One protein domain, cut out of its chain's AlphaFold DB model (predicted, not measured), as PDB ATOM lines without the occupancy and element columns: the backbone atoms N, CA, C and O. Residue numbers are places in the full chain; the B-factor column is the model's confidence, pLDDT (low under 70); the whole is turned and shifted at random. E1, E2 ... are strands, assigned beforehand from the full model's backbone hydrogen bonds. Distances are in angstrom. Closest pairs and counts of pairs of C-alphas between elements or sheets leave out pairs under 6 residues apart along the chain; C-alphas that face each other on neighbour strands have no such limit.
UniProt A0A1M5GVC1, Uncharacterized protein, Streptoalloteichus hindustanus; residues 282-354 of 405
ATOM      1  N   TRP A 282      20.070  26.447 -36.717       86.38
ATOM      2  CA  TRP A 282      18.732  26.131 -37.215       86.38
ATOM      3  C   TRP A 282      18.013  25.205 -36.240       86.38
ATOM      4  O   TRP A 282      18.594  24.245 -35.743       86.38
ATOM      5  N   ASN A 283      16.730  25.465 -35.995       86.00
ATOM      6  CA  ASN A 283      15.871  24.603 -35.189       86.00
ATOM      7  C   ASN A 283      14.548  24.362 -35.925       86.00
ATOM      8  O   ASN A 283      13.823  25.309 -36.232       86.00
ATOM      9  N   GLY A 284      14.247  23.103 -36.262       86.75
ATOM     10  CA  GLY A 284      13.018  22.738 -36.980       86.75
ATOM     11  C   GLY A 284      12.843  23.452 -38.329       86.75
ATOM     12  O   GLY A 284      11.733  23.847 -38.672       86.75
ATOM     13  N   GLY A 285      13.936  23.691 -39.065       83.00
ATOM     14  CA  GLY A 285      13.911  24.409 -40.348       83.00
ATOM     15  C   GLY A 285      13.755  25.930 -40.238       83.00
ATOM     16  O   GLY A 285      13.642  26.604 -41.256       83.00
ATOM     17  N   ARG A 286      13.774  26.494 -39.023       83.75
ATOM     18  CA  ARG A 286      13.770  27.943 -38.787       83.75
ATOM     19  C   ARG A 286      15.150  28.405 -38.330       83.75
ATOM     20  O   ARG A 286      15.754  27.777 -37.462       83.75
ATOM     21  N   HIS A 287      15.619  29.511 -38.898       84.88
ATOM     22  CA  HIS A 287      16.855  30.159 -38.470       84.88
ATOM     23  C   HIS A 287      16.673  30.764 -37.070       84.88
ATOM     24  O   HIS A 287      15.673  31.437 -36.805       84.88
ATOM     25  N   VAL A 288      17.618  30.504 -36.172       87.56
ATOM     26  CA  VAL A 288      17.596  30.990 -34.790       87.56
ATOM     27  C   VAL A 288      18.305  32.341 -34.738       87.56
ATOM     28  O   VAL A 288      19.489  32.440 -35.037       87.56
ATOM     29  N   GLU A 289      17.577  33.392 -34.357       84.50
ATOM     30  CA  GLU A 289      18.116  34.761 -34.250       84.50
ATOM     31  C   GLU A 289      18.540  35.128 -32.812       84.50
ATOM     32  O   GLU A 289      19.256  36.108 -32.615       84.50
ATOM     33  N   ASN A 290      18.086  34.376 -31.798       87.88
ATOM     34  CA  ASN A 290      18.389  34.616 -30.382       87.88
ATOM     35  C   ASN A 290      18.204  33.337 -29.541       87.88
ATOM     36  O   ASN A 290      17.372  32.492 -29.887       87.88
ATOM     37  N   LEU A 291      18.928  33.212 -28.423       89.88
ATOM     38  CA  LEU A 291      18.762  32.137 -27.435       89.88
ATOM     39  C   LEU A 291      18.287  32.718 -26.102       89.88
ATOM     40  O   LEU A 291      18.838  33.697 -25.607       89.88
ATOM     41  N   TYR A 292      17.299  32.060 -25.497       91.25
ATOM     42  CA  TYR A 292      16.816  32.364 -24.153       91.25
ATOM     43  C   TYR A 292      16.995  31.123 -23.285       91.25
ATOM     44  O   TYR A 292      16.395  30.082 -23.557       91.25
ATOM     45  N   VAL A 293      17.846  31.228 -22.268       92.25
ATOM     46  CA  VAL A 293      18.148  30.135 -21.341       92.25
ATOM     47  C   VAL A 293      17.411  30.401 -20.036       92.25
ATOM     48  O   VAL A 293      17.390  31.531 -19.558       92.25
ATOM     49  N   PHE A 294      16.795  29.373 -19.461       92.00
ATOM     50  CA  PHE A 294      16.060  29.466 -18.202       92.00
ATOM     51  C   PHE A 294      16.666  28.505 -17.182       92.00
ATOM     52  O   PHE A 294      17.149  27.433 -17.548       92.00
ATOM     53  N   ASP A 295      16.644  28.887 -15.908       90.94
ATOM     54  CA  ASP A 295      17.011  27.996 -14.812       90.94
ATOM     55  C   ASP A 295      15.925  26.939 -14.549       90.94
ATOM     56  O   ASP A 295      14.854  26.961 -15.149       90.94
ATOM     57  N   ARG A 296      16.180  26.010 -13.621       88.12
ATOM     58  CA  ARG A 296      15.241  24.930 -13.254       88.12
ATOM     59  C   ARG A 296      13.881  25.418 -12.735       88.12
ATOM     60  O   ARG A 296      12.923  24.648 -12.717       88.12
ATOM     61  N   ASP A 297      13.823  26.653 -12.249       87.50
ATOM     62  CA  ASP A 297      12.646  27.267 -11.649       87.50
ATOM     63  C   ASP A 297      11.873  28.117 -12.682       87.50
ATOM     64  O   ASP A 297      10.809  28.653 -12.370       87.50
ATOM     65  N   GLY A 298      12.352  28.174 -13.934       87.12
ATOM     66  CA  GLY A 298      11.736  28.906 -15.042       87.12
ATOM     67  C   GLY A 298      12.122  30.384 -15.092       87.12
ATOM     68  O   GLY A 298      11.493  31.152 -15.821       87.12
ATOM     69  N   LYS A 299      13.138  30.810 -14.333       90.44
ATOM     70  CA  LYS A 299      13.648  32.183 -14.365       90.44
ATOM     71  C   LYS A 299      14.642  32.336 -15.524       90.44
ATOM     72  O   LYS A 299      15.537  31.501 -15.658       90.44
ATOM     73  N   PRO A 300      14.523  33.381 -16.362       92.00
ATOM     74  CA  PRO A 300      15.477  33.611 -17.440       92.00
ATOM     75  C   PRO A 300      16.863  33.923 -16.869       92.00
ATOM     76  O   PRO A 300      17.001  34.735 -15.951       92.00
ATOM     77  N   LEU A 301      17.881  33.278 -17.429       91.19
ATOM     78  CA  LEU A 301      19.285  33.577 -17.189       91.19
ATOM     79  C   LEU A 301      19.739  34.655 -18.176       91.19
ATOM     80  O   LEU A 301      19.447  34.574 -19.371       91.19
ATOM     81  N   THR A 302      20.447  35.660 -17.668       89.50
ATOM     82  CA  THR A 302      21.109  36.695 -18.470       89.50
ATOM     83  C   THR A 302      22.610  36.439 -18.512       89.50
ATOM     84  O   THR A 302      23.132  35.691 -17.685       89.50
ATOM     85  N   ASP A 303      23.295  37.049 -19.481       88.06
ATOM     86  CA  ASP A 303      24.760  37.032 -19.584       88.06
ATOM     87  C   ASP A 303      25.355  35.626 -19.744       88.06
ATOM     88  O   ASP A 303      26.418  35.297 -19.220       88.06
ATOM     89  N   VAL A 304      24.643  34.775 -20.486       91.56
ATOM     90  CA  VAL A 304      25.053  33.395 -20.748       91.56
ATOM     91  C   VAL A 304      25.863  33.326 -22.038       91.56
ATOM     92  O   VAL A 304      25.462  33.886 -23.058       91.56
ATOM     93  N   TYR A 305      26.963  32.575 -22.000       92.19
ATOM     94  CA  TYR A 305      27.767  32.234 -23.170       92.19
ATOM     95  C   TYR A 305      27.496  30.795 -23.594       92.19
ATOM     96  O   TYR A 305      27.524  29.886 -22.762       92.19
ATOM     97  N   VAL A 306      27.225  30.579 -24.880       91.50
ATOM     98  CA  VAL A 306      26.838  29.263 -25.402       91.50
ATOM     99  C   VAL A 306      27.937  28.733 -26.310       91.50
ATOM    100  O   VAL A 306      28.396  29.415 -27.216       91.50
ATOM    101  N   TYR A 307      28.387  27.510 -26.073       92.38
ATOM    102  CA  TYR A 307      29.418  26.874 -26.887       92.38
ATOM    103  C   TYR A 307      28.889  25.561 -27.445       92.38
ATOM    104  O   TYR A 307      28.031  24.919 -26.835       92.38
ATOM    105  N   ASP A 308      29.378  25.180 -28.618       91.50
ATOM    106  CA  ASP A 308      29.099  23.866 -29.177       91.50
ATOM    107  C   ASP A 308      29.940  22.767 -28.498       91.50
ATOM    108  O   ASP A 308      30.749  23.012 -27.600       91.50
ATOM    109  N   HIS A 309      29.734  21.524 -28.931       94.25
ATOM    110  CA  HIS A 309      30.452  20.354 -28.425       94.25
ATOM    111  C   HIS A 309      31.975  20.380 -28.661       94.25
ATOM    112  O   HIS A 309      32.690  19.620 -28.011       94.25
ATOM    113  N   GLU A 310      32.477  21.237 -29.556       95.62
ATOM    114  CA  GLU A 310      33.908  21.440 -29.809       95.62
ATOM    115  C   GLU A 310      34.474  22.636 -29.022       95.62
ATOM    116  O   GLU A 310      35.661  22.945 -29.127       95.62
ATOM    117  N   GLY A 311      33.643  23.327 -28.231       91.62
ATOM    118  CA  GLY A 311      34.033  24.530 -27.500       91.62
ATOM    119  C   GLY A 311      34.095  25.788 -28.371       91.62
ATOM    120  O   GLY A 311      34.695  26.780 -27.954       91.62
ATOM    121  N   ARG A 312      33.488  25.789 -29.567       89.62
ATOM    122  CA  ARG A 312      33.380  26.997 -30.396       89.62
ATOM    123  C   ARG A 312      32.186  27.838 -29.943       89.62
ATOM    124  O   ARG A 312      31.133  27.276 -29.632       89.62
ATOM    125  N   PRO A 313      32.321  29.174 -29.877       89.12
ATOM    126  CA  PRO A 313      31.218  30.041 -29.487       89.12
ATOM    127  C   PRO A 313      30.081  29.961 -30.511       89.12
ATOM    128  O   PRO A 313      30.319  30.032 -31.717       89.12
ATOM    129  N   VAL A 314      28.842  29.849 -30.035       88.06
ATOM    130  CA  VAL A 314      27.657  29.879 -30.896       88.06
ATOM    131  C   VAL A 314      27.343  31.332 -31.222       88.06
ATOM    132  O   VAL A 314      26.722  32.034 -30.428       88.06
ATOM    133  N   ASP A 315      27.767  31.792 -32.396       83.25
ATOM    134  CA  ASP A 315      27.461  33.143 -32.863       83.25
ATOM    135  C   ASP A 315      26.248  33.152 -33.796       83.25
ATOM    136  O   ASP A 315      26.194  32.425 -34.791       83.25
ATOM    137  N   LEU A 316      25.249  33.959 -33.447       82.50
ATOM    138  CA  LEU A 316      24.021  34.093 -34.217       82.50
ATOM    139  C   LEU A 316      23.960  35.434 -34.930       82.50
ATOM    140  O   LEU A 316      24.223  36.486 -34.349       82.50
ATOM    141  N   VAL A 317      23.489  35.398 -36.174       74.06
ATOM    142  CA  VAL A 317      23.143  36.608 -36.915       74.06
ATOM    143  C   VAL A 317      21.852  37.181 -36.322       74.06
ATOM    144  O   VAL A 317      20.758  36.669 -36.564       74.06
ATOM    145  N   SER A 318      21.983  38.236 -35.519       70.56
ATOM    146  CA  SER A 318      20.858  38.942 -34.896       70.56
ATOM    147  C   SER A 318      20.570  40.266 -35.603       70.56
ATOM    148  O   SER A 318      21.493  40.991 -35.970       70.56
ATOM    149  N   ARG A 319      19.290  40.631 -35.726       68.81
ATOM    150  CA  ARG A 319      18.873  41.948 -36.232       68.81
ATOM    151  C   ARG A 319      18.954  43.003 -35.119       68.81
ATOM    152  O   ARG A 319      18.150  42.969 -34.186       68.81
ATOM    153  N   SER A 320      19.908  43.926 -35.239       74.50
ATOM    154  CA  SER A 320      20.099  45.111 -34.382       74.50
ATOM    155  C   SER A 320      19.521  46.377 -35.019       74.50
ATOM    156  O   SER A 320      19.251  46.406 -36.221       74.50
ATOM    157  N   CYS A 321      19.332  47.434 -34.219       78.81
ATOM    158  CA  CYS A 321      19.017  48.762 -34.764       78.81
ATOM    159  C   CYS A 321      20.262  49.494 -35.302       78.81
ATOM    160  O   CYS A 321      20.126  50.509 -35.983       78.81
ATOM    161  N   ASP A 322      21.459  48.971 -35.022       72.44
ATOM    162  CA  ASP A 322      22.701  49.329 -35.705       72.44
ATOM    163  C   ASP A 322      22.811  48.526 -37.013       72.44
ATOM    164  O   ASP A 322      22.971  47.303 -36.991       72.44
ATOM    165  N   PHE A 323      22.677  49.222 -38.145       67.12
ATOM    166  CA  PHE A 323      22.779  48.653 -39.497       67.12
ATOM    167  C   PHE A 323      24.201  48.703 -40.065       67.12
ATOM    168  O   PHE A 323      24.454  48.136 -41.126       67.12
ATOM    169  N   THR A 324      25.114  49.399 -39.389       61.38
ATOM    170  CA  THR A 324      26.520  49.522 -39.782       61.38
ATOM    171  C   THR A 324      27.341  48.323 -39.318       61.38
ATOM    172  O   THR A 324      28.222  47.889 -40.053       61.38
ATOM    173  N   HIS A 325      26.996  47.741 -38.164       61.00
ATOM    174  CA  HIS A 325      27.642  46.543 -37.615       61.00
ATOM    175  C   HIS A 325      26.584  45.489 -37.238       61.00
ATOM    176  O   HIS A 325      26.326  45.246 -36.055       61.00
ATOM    177  N   PRO A 326      25.902  44.879 -38.228       55.28
ATOM    178  CA  PRO A 326      24.854  43.908 -37.952       55.28
ATOM    179  C   PRO A 326      25.447  42.664 -37.275       55.28
ATOM    180  O   PRO A 326      26.147  41.877 -37.904       55.28
ATOM    181  N   GLY A 327      25.134  42.466 -35.994       57.50
ATOM    182  CA  GLY A 327      25.389  41.199 -35.301       57.50
ATOM    183  C   GLY A 327      26.725  41.057 -34.568       57.50
ATOM    184  O   GLY A 327      26.997  39.973 -34.067       57.50
ATOM    185  N   GLU A 328      27.514  42.117 -34.393       56.44
ATOM    186  CA  GLU A 328      28.823  42.050 -33.709       56.44
ATOM    187  C   GLU A 328      28.734  41.957 -32.162       56.44
ATOM    188  O   GLU A 328      29.677  42.269 -31.441       56.44
ATOM    189  N   LYS A 329      27.597  41.510 -31.606       60.81
ATOM    190  CA  LYS A 329      27.396  41.327 -30.151       60.81
ATOM    191  C   LYS A 329      27.800  39.915 -29.688       60.81
ATOM    192  O   LYS A 329      27.043  39.288 -28.954       60.81
ATOM    193  N   GLY A 330      28.938  39.404 -30.173       73.94
ATOM    194  CA  GLY A 330      29.371  37.990 -30.139       73.94
ATOM    195  C   GLY A 330      28.982  37.167 -28.898       73.94
ATOM    196  O   GLY A 330      28.967  37.684 -27.806       73.94
ATOM    197  N   ASN A 331      28.657  35.882 -29.046       86.81
ATOM    198  CA  ASN A 331      28.305  34.836 -28.047       86.81
ATOM    199  C   ASN A 331      27.582  35.121 -26.691       86.81
ATOM    200  O   ASN A 331      27.390  34.178 -25.928       86.81
ATOM    201  N   GLN A 332      27.154  36.334 -26.347       88.50
ATOM    202  CA  GLN A 332      26.410  36.608 -25.108       88.50
ATOM    203  C   GLN A 332      24.898  36.610 -25.367       88.50
ATOM    204  O   GLN A 332      24.432  37.193 -26.351       88.50
ATOM    205  N   TYR A 333      24.129  35.971 -24.480       89.62
ATOM    206  CA  TYR A 333      22.677  35.797 -24.598       89.62
ATOM    207  C   TYR A 333      21.927  36.084 -23.280       89.62
ATOM    208  O   TYR A 333      22.477  35.848 -22.201       89.62
ATOM    209  N   PRO A 334      20.654  36.531 -23.342       90.00
ATOM    210  CA  PRO A 334      19.894  36.870 -24.549       90.00
ATOM    211  C   PRO A 334      20.297  38.232 -25.137       90.00
ATOM    212  O   PRO A 334      20.655  39.152 -24.406       90.00
ATOM    213  N   ARG A 335      20.203  38.381 -26.464       85.88
ATOM    214  CA  ARG A 335      20.537  39.638 -27.159       85.88
ATOM    215  C   ARG A 335      19.342  40.598 -27.255       85.88
ATOM    216  O   ARG A 335      18.206  40.120 -27.351       85.88
ATOM    217  N   PRO A 336      19.565  41.927 -27.301       84.06
ATOM    218  CA  PRO A 336      18.511  42.892 -27.606       84.06
ATOM    219  C   PRO A 336      17.941  42.655 -29.005       84.06
ATOM    220  O   PRO A 336      18.683  42.414 -29.956       84.06
ATOM    221  N   MET A 337      16.619  42.727 -29.136       80.50
ATOM    222  CA  MET A 337      15.929  42.494 -30.403       80.50
ATOM    223  C   MET A 337      15.444  43.814 -30.996       80.50
ATOM    224  O   MET A 337      14.754  44.585 -30.326       80.50
ATOM    225  N   ALA A 338      15.744  44.056 -32.273       82.31
ATOM    226  CA  ALA A 338      15.197  45.190 -33.005       82.31
ATOM    227  C   ALA A 338      13.676  45.054 -33.196       82.31
ATOM    228  O   ALA A 338      13.187  44.092 -33.796       82.31
ATOM    229  N   ARG A 339      12.914  46.048 -32.729       81.06
ATOM    230  CA  ARG A 339      11.492  46.221 -33.044       81.06
ATOM    231  C   ARG A 339      11.261  47.536 -33.768       81.06
ATOM    232  O   ARG A 339      11.700  48.589 -33.318       81.06
ATOM    233  N   PHE A 340      10.495  47.476 -34.850       81.94
ATOM    234  CA  PHE A 340      10.039  48.662 -35.564       81.94
ATOM    235  C   PHE A 340       8.673  49.081 -35.024       81.94
ATOM    236  O   PHE A 340       7.739  48.279 -34.994       81.94
ATOM    237  N   GLY A 341       8.576  50.323 -34.548       81.38
ATOM    238  CA  GLY A 341       7.301  50.913 -34.148       81.38
ATOM    239  C   GLY A 341       6.454  51.328 -35.353       81.38
ATOM    240  O   GLY A 341       6.936  51.389 -36.484       81.38
ATOM    241  N   SER A 342       5.189  51.675 -35.104       84.25
ATOM    242  CA  SER A 342       4.282  52.240 -36.119       84.25
ATOM    243  C   SER A 342       4.743  53.601 -36.663       84.25
ATOM    244  O   SER A 342       4.233  54.070 -37.671       84.25
ATOM    245  N   ASP A 343       5.710  54.228 -35.993       84.50
ATOM    246  CA  ASP A 343       6.416  55.450 -36.380       84.50
ATOM    247  C   ASP A 343       7.610  55.193 -37.321       84.50
ATOM    248  O   ASP A 343       8.337  56.127 -37.655       84.50
ATOM    249  N   GLY A 344       7.852  53.936 -37.719       81.38
ATOM    250  CA  GLY A 344       8.983  53.537 -38.561       81.38
ATOM    251  C   GLY A 344      10.337  53.558 -37.842       81.38
ATOM    252  O   GLY A 344      11.362  53.276 -38.460       81.38
ATOM    253  N   LYS A 345      10.368  53.867 -36.537       85.31
ATOM    254  CA  LYS A 345      11.603  53.927 -35.750       85.31
ATOM    255  C   LYS A 345      11.959  52.553 -35.190       85.31
ATOM    256  O   LYS A 345      11.109  51.873 -34.611       85.31
ATOM    257  N   CYS A 346      13.229  52.175 -35.326       84.00
ATOM    258  CA  CYS A 346      13.788  50.981 -34.698       84.00
ATOM    259  C   CYS A 346      14.099  51.258 -33.222       84.00
ATOM    260  O   CYS A 346      14.743  52.256 -32.899       84.00
ATOM    261  N   ARG A 347      13.640  50.384 -32.327       86.62
ATOM    262  CA  ARG A 347      13.978  50.371 -30.899       86.62
ATOM    263  C   ARG A 347      14.473  48.984 -30.515       86.62
ATOM    264  O   ARG A 347      13.843  47.991 -30.878       86.62
ATOM    265  N   GLU A 348      15.574  48.918 -29.775       85.25
ATOM    266  CA  GLU A 348      16.035  47.659 -29.191       85.25
ATOM    267  C   GLU A 348      15.208  47.353 -27.941       85.25
ATOM    268  O   GLU A 348      15.004  48.213 -27.085       85.25
ATOM    269  N   VAL A 349      14.684  46.133 -27.869       83.00
ATOM    270  CA  VAL A 349      13.997  45.618 -26.686       83.00
ATOM    271  C   VAL A 349      14.919  44.616 -26.017       83.00
ATOM    272  O   VAL A 349      15.306  43.618 -26.630       83.00
ATOM    273  N   GLU A 350      15.270  44.896 -24.769       83.81
ATOM    274  CA  GLU A 350      16.121  44.039 -23.950       83.81
ATOM    275  C   GLU A 350      15.302  43.020 -23.150       83.81
ATOM    276  O   GLU A 350      14.113  43.207 -22.876       83.81
ATOM    277  N   GLY A 351      15.966  41.936 -22.749       82.56
ATOM    278  CA  GLY A 351      15.394  40.910 -21.885       82.56
ATOM    279  C   GLY A 351      14.587  39.833 -22.613       82.56
ATOM    280  O   GLY A 351      14.621  39.687 -23.836       82.56
ATOM    281  N   THR A 352      13.887  39.022 -21.820       85.31
ATOM    282  CA  THR A 352      13.140  37.856 -22.305       85.31
ATOM    283  C   THR A 352      11.659  38.213 -22.463       85.31
ATOM    284  O   THR A 352      11.014  38.529 -21.464       85.31
ATOM    285  N   PRO A 353      11.080  38.158 -23.679       82.69
ATOM    286  CA  PRO A 353       9.718  38.635 -23.919       82.69
ATOM    287  C   PRO A 353       8.614  37.639 -23.517       82.69
ATOM    288  O   PRO A 353       7.442  37.887 -23.796       82.69
ATOM    289  N   PHE A 354       8.965  36.505 -22.906       84.75
ATOM    290  CA  PHE A 354       8.045  35.432 -22.524       84.75
ATOM    291  C   PHE A 354       8.533  34.685 -21.271       84.75
ATOM    292  O   PHE A 354       9.698  34.779 -20.891       84.75
TER     293      PHE A 354
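This is residues 282 to 354 of the 405 residues of an uncharacterized protein of Streptoalloteichus hindustanus (UniProt A0A1M5GVC1). Little regular structure is here: a chain of irregular loops, with one small hairpin of two strands, E1 and E2, towards one end of the longest axis. Before it, residues 282 to 336 wind through loops with no named element, tied by three short antiparallel pairings, among them residues 304 to 305 with 332 to 333. The printed part has 73 residues, no named helix and two antiparallel strands, E1 then E2; the class is all strand, with 8 residues in named elements. It is only just loose, close to compact, with a radius of gyration of the C-alphas of 13.5 A and spans of 41 by 29 by 25 A.

Look first at E1, residues 337 to 340, and E2, residues 346 to 349, a hairpin with 142 degrees between their directions. C-alphas 338 and 348 face each other at 4.6 A. N 339 and O 347 are within hydrogen-bond range at 2.8 A.

Find C-alpha 337 at (15.929, 42.494, -30.403); from there E1 runs 10.0 A to C-alpha 340. E2 runs 9.6 A, ending at C-alpha 349 at (13.997, 45.618, -26.686).

The C-alphas farthest apart, Glu 310 and Asp 343, are 44.2 A apart. The printed part has no cut, and the link from E1 to E2 is tight. Look for pLDDT under 70 at residue 319 and residues 323 to 329.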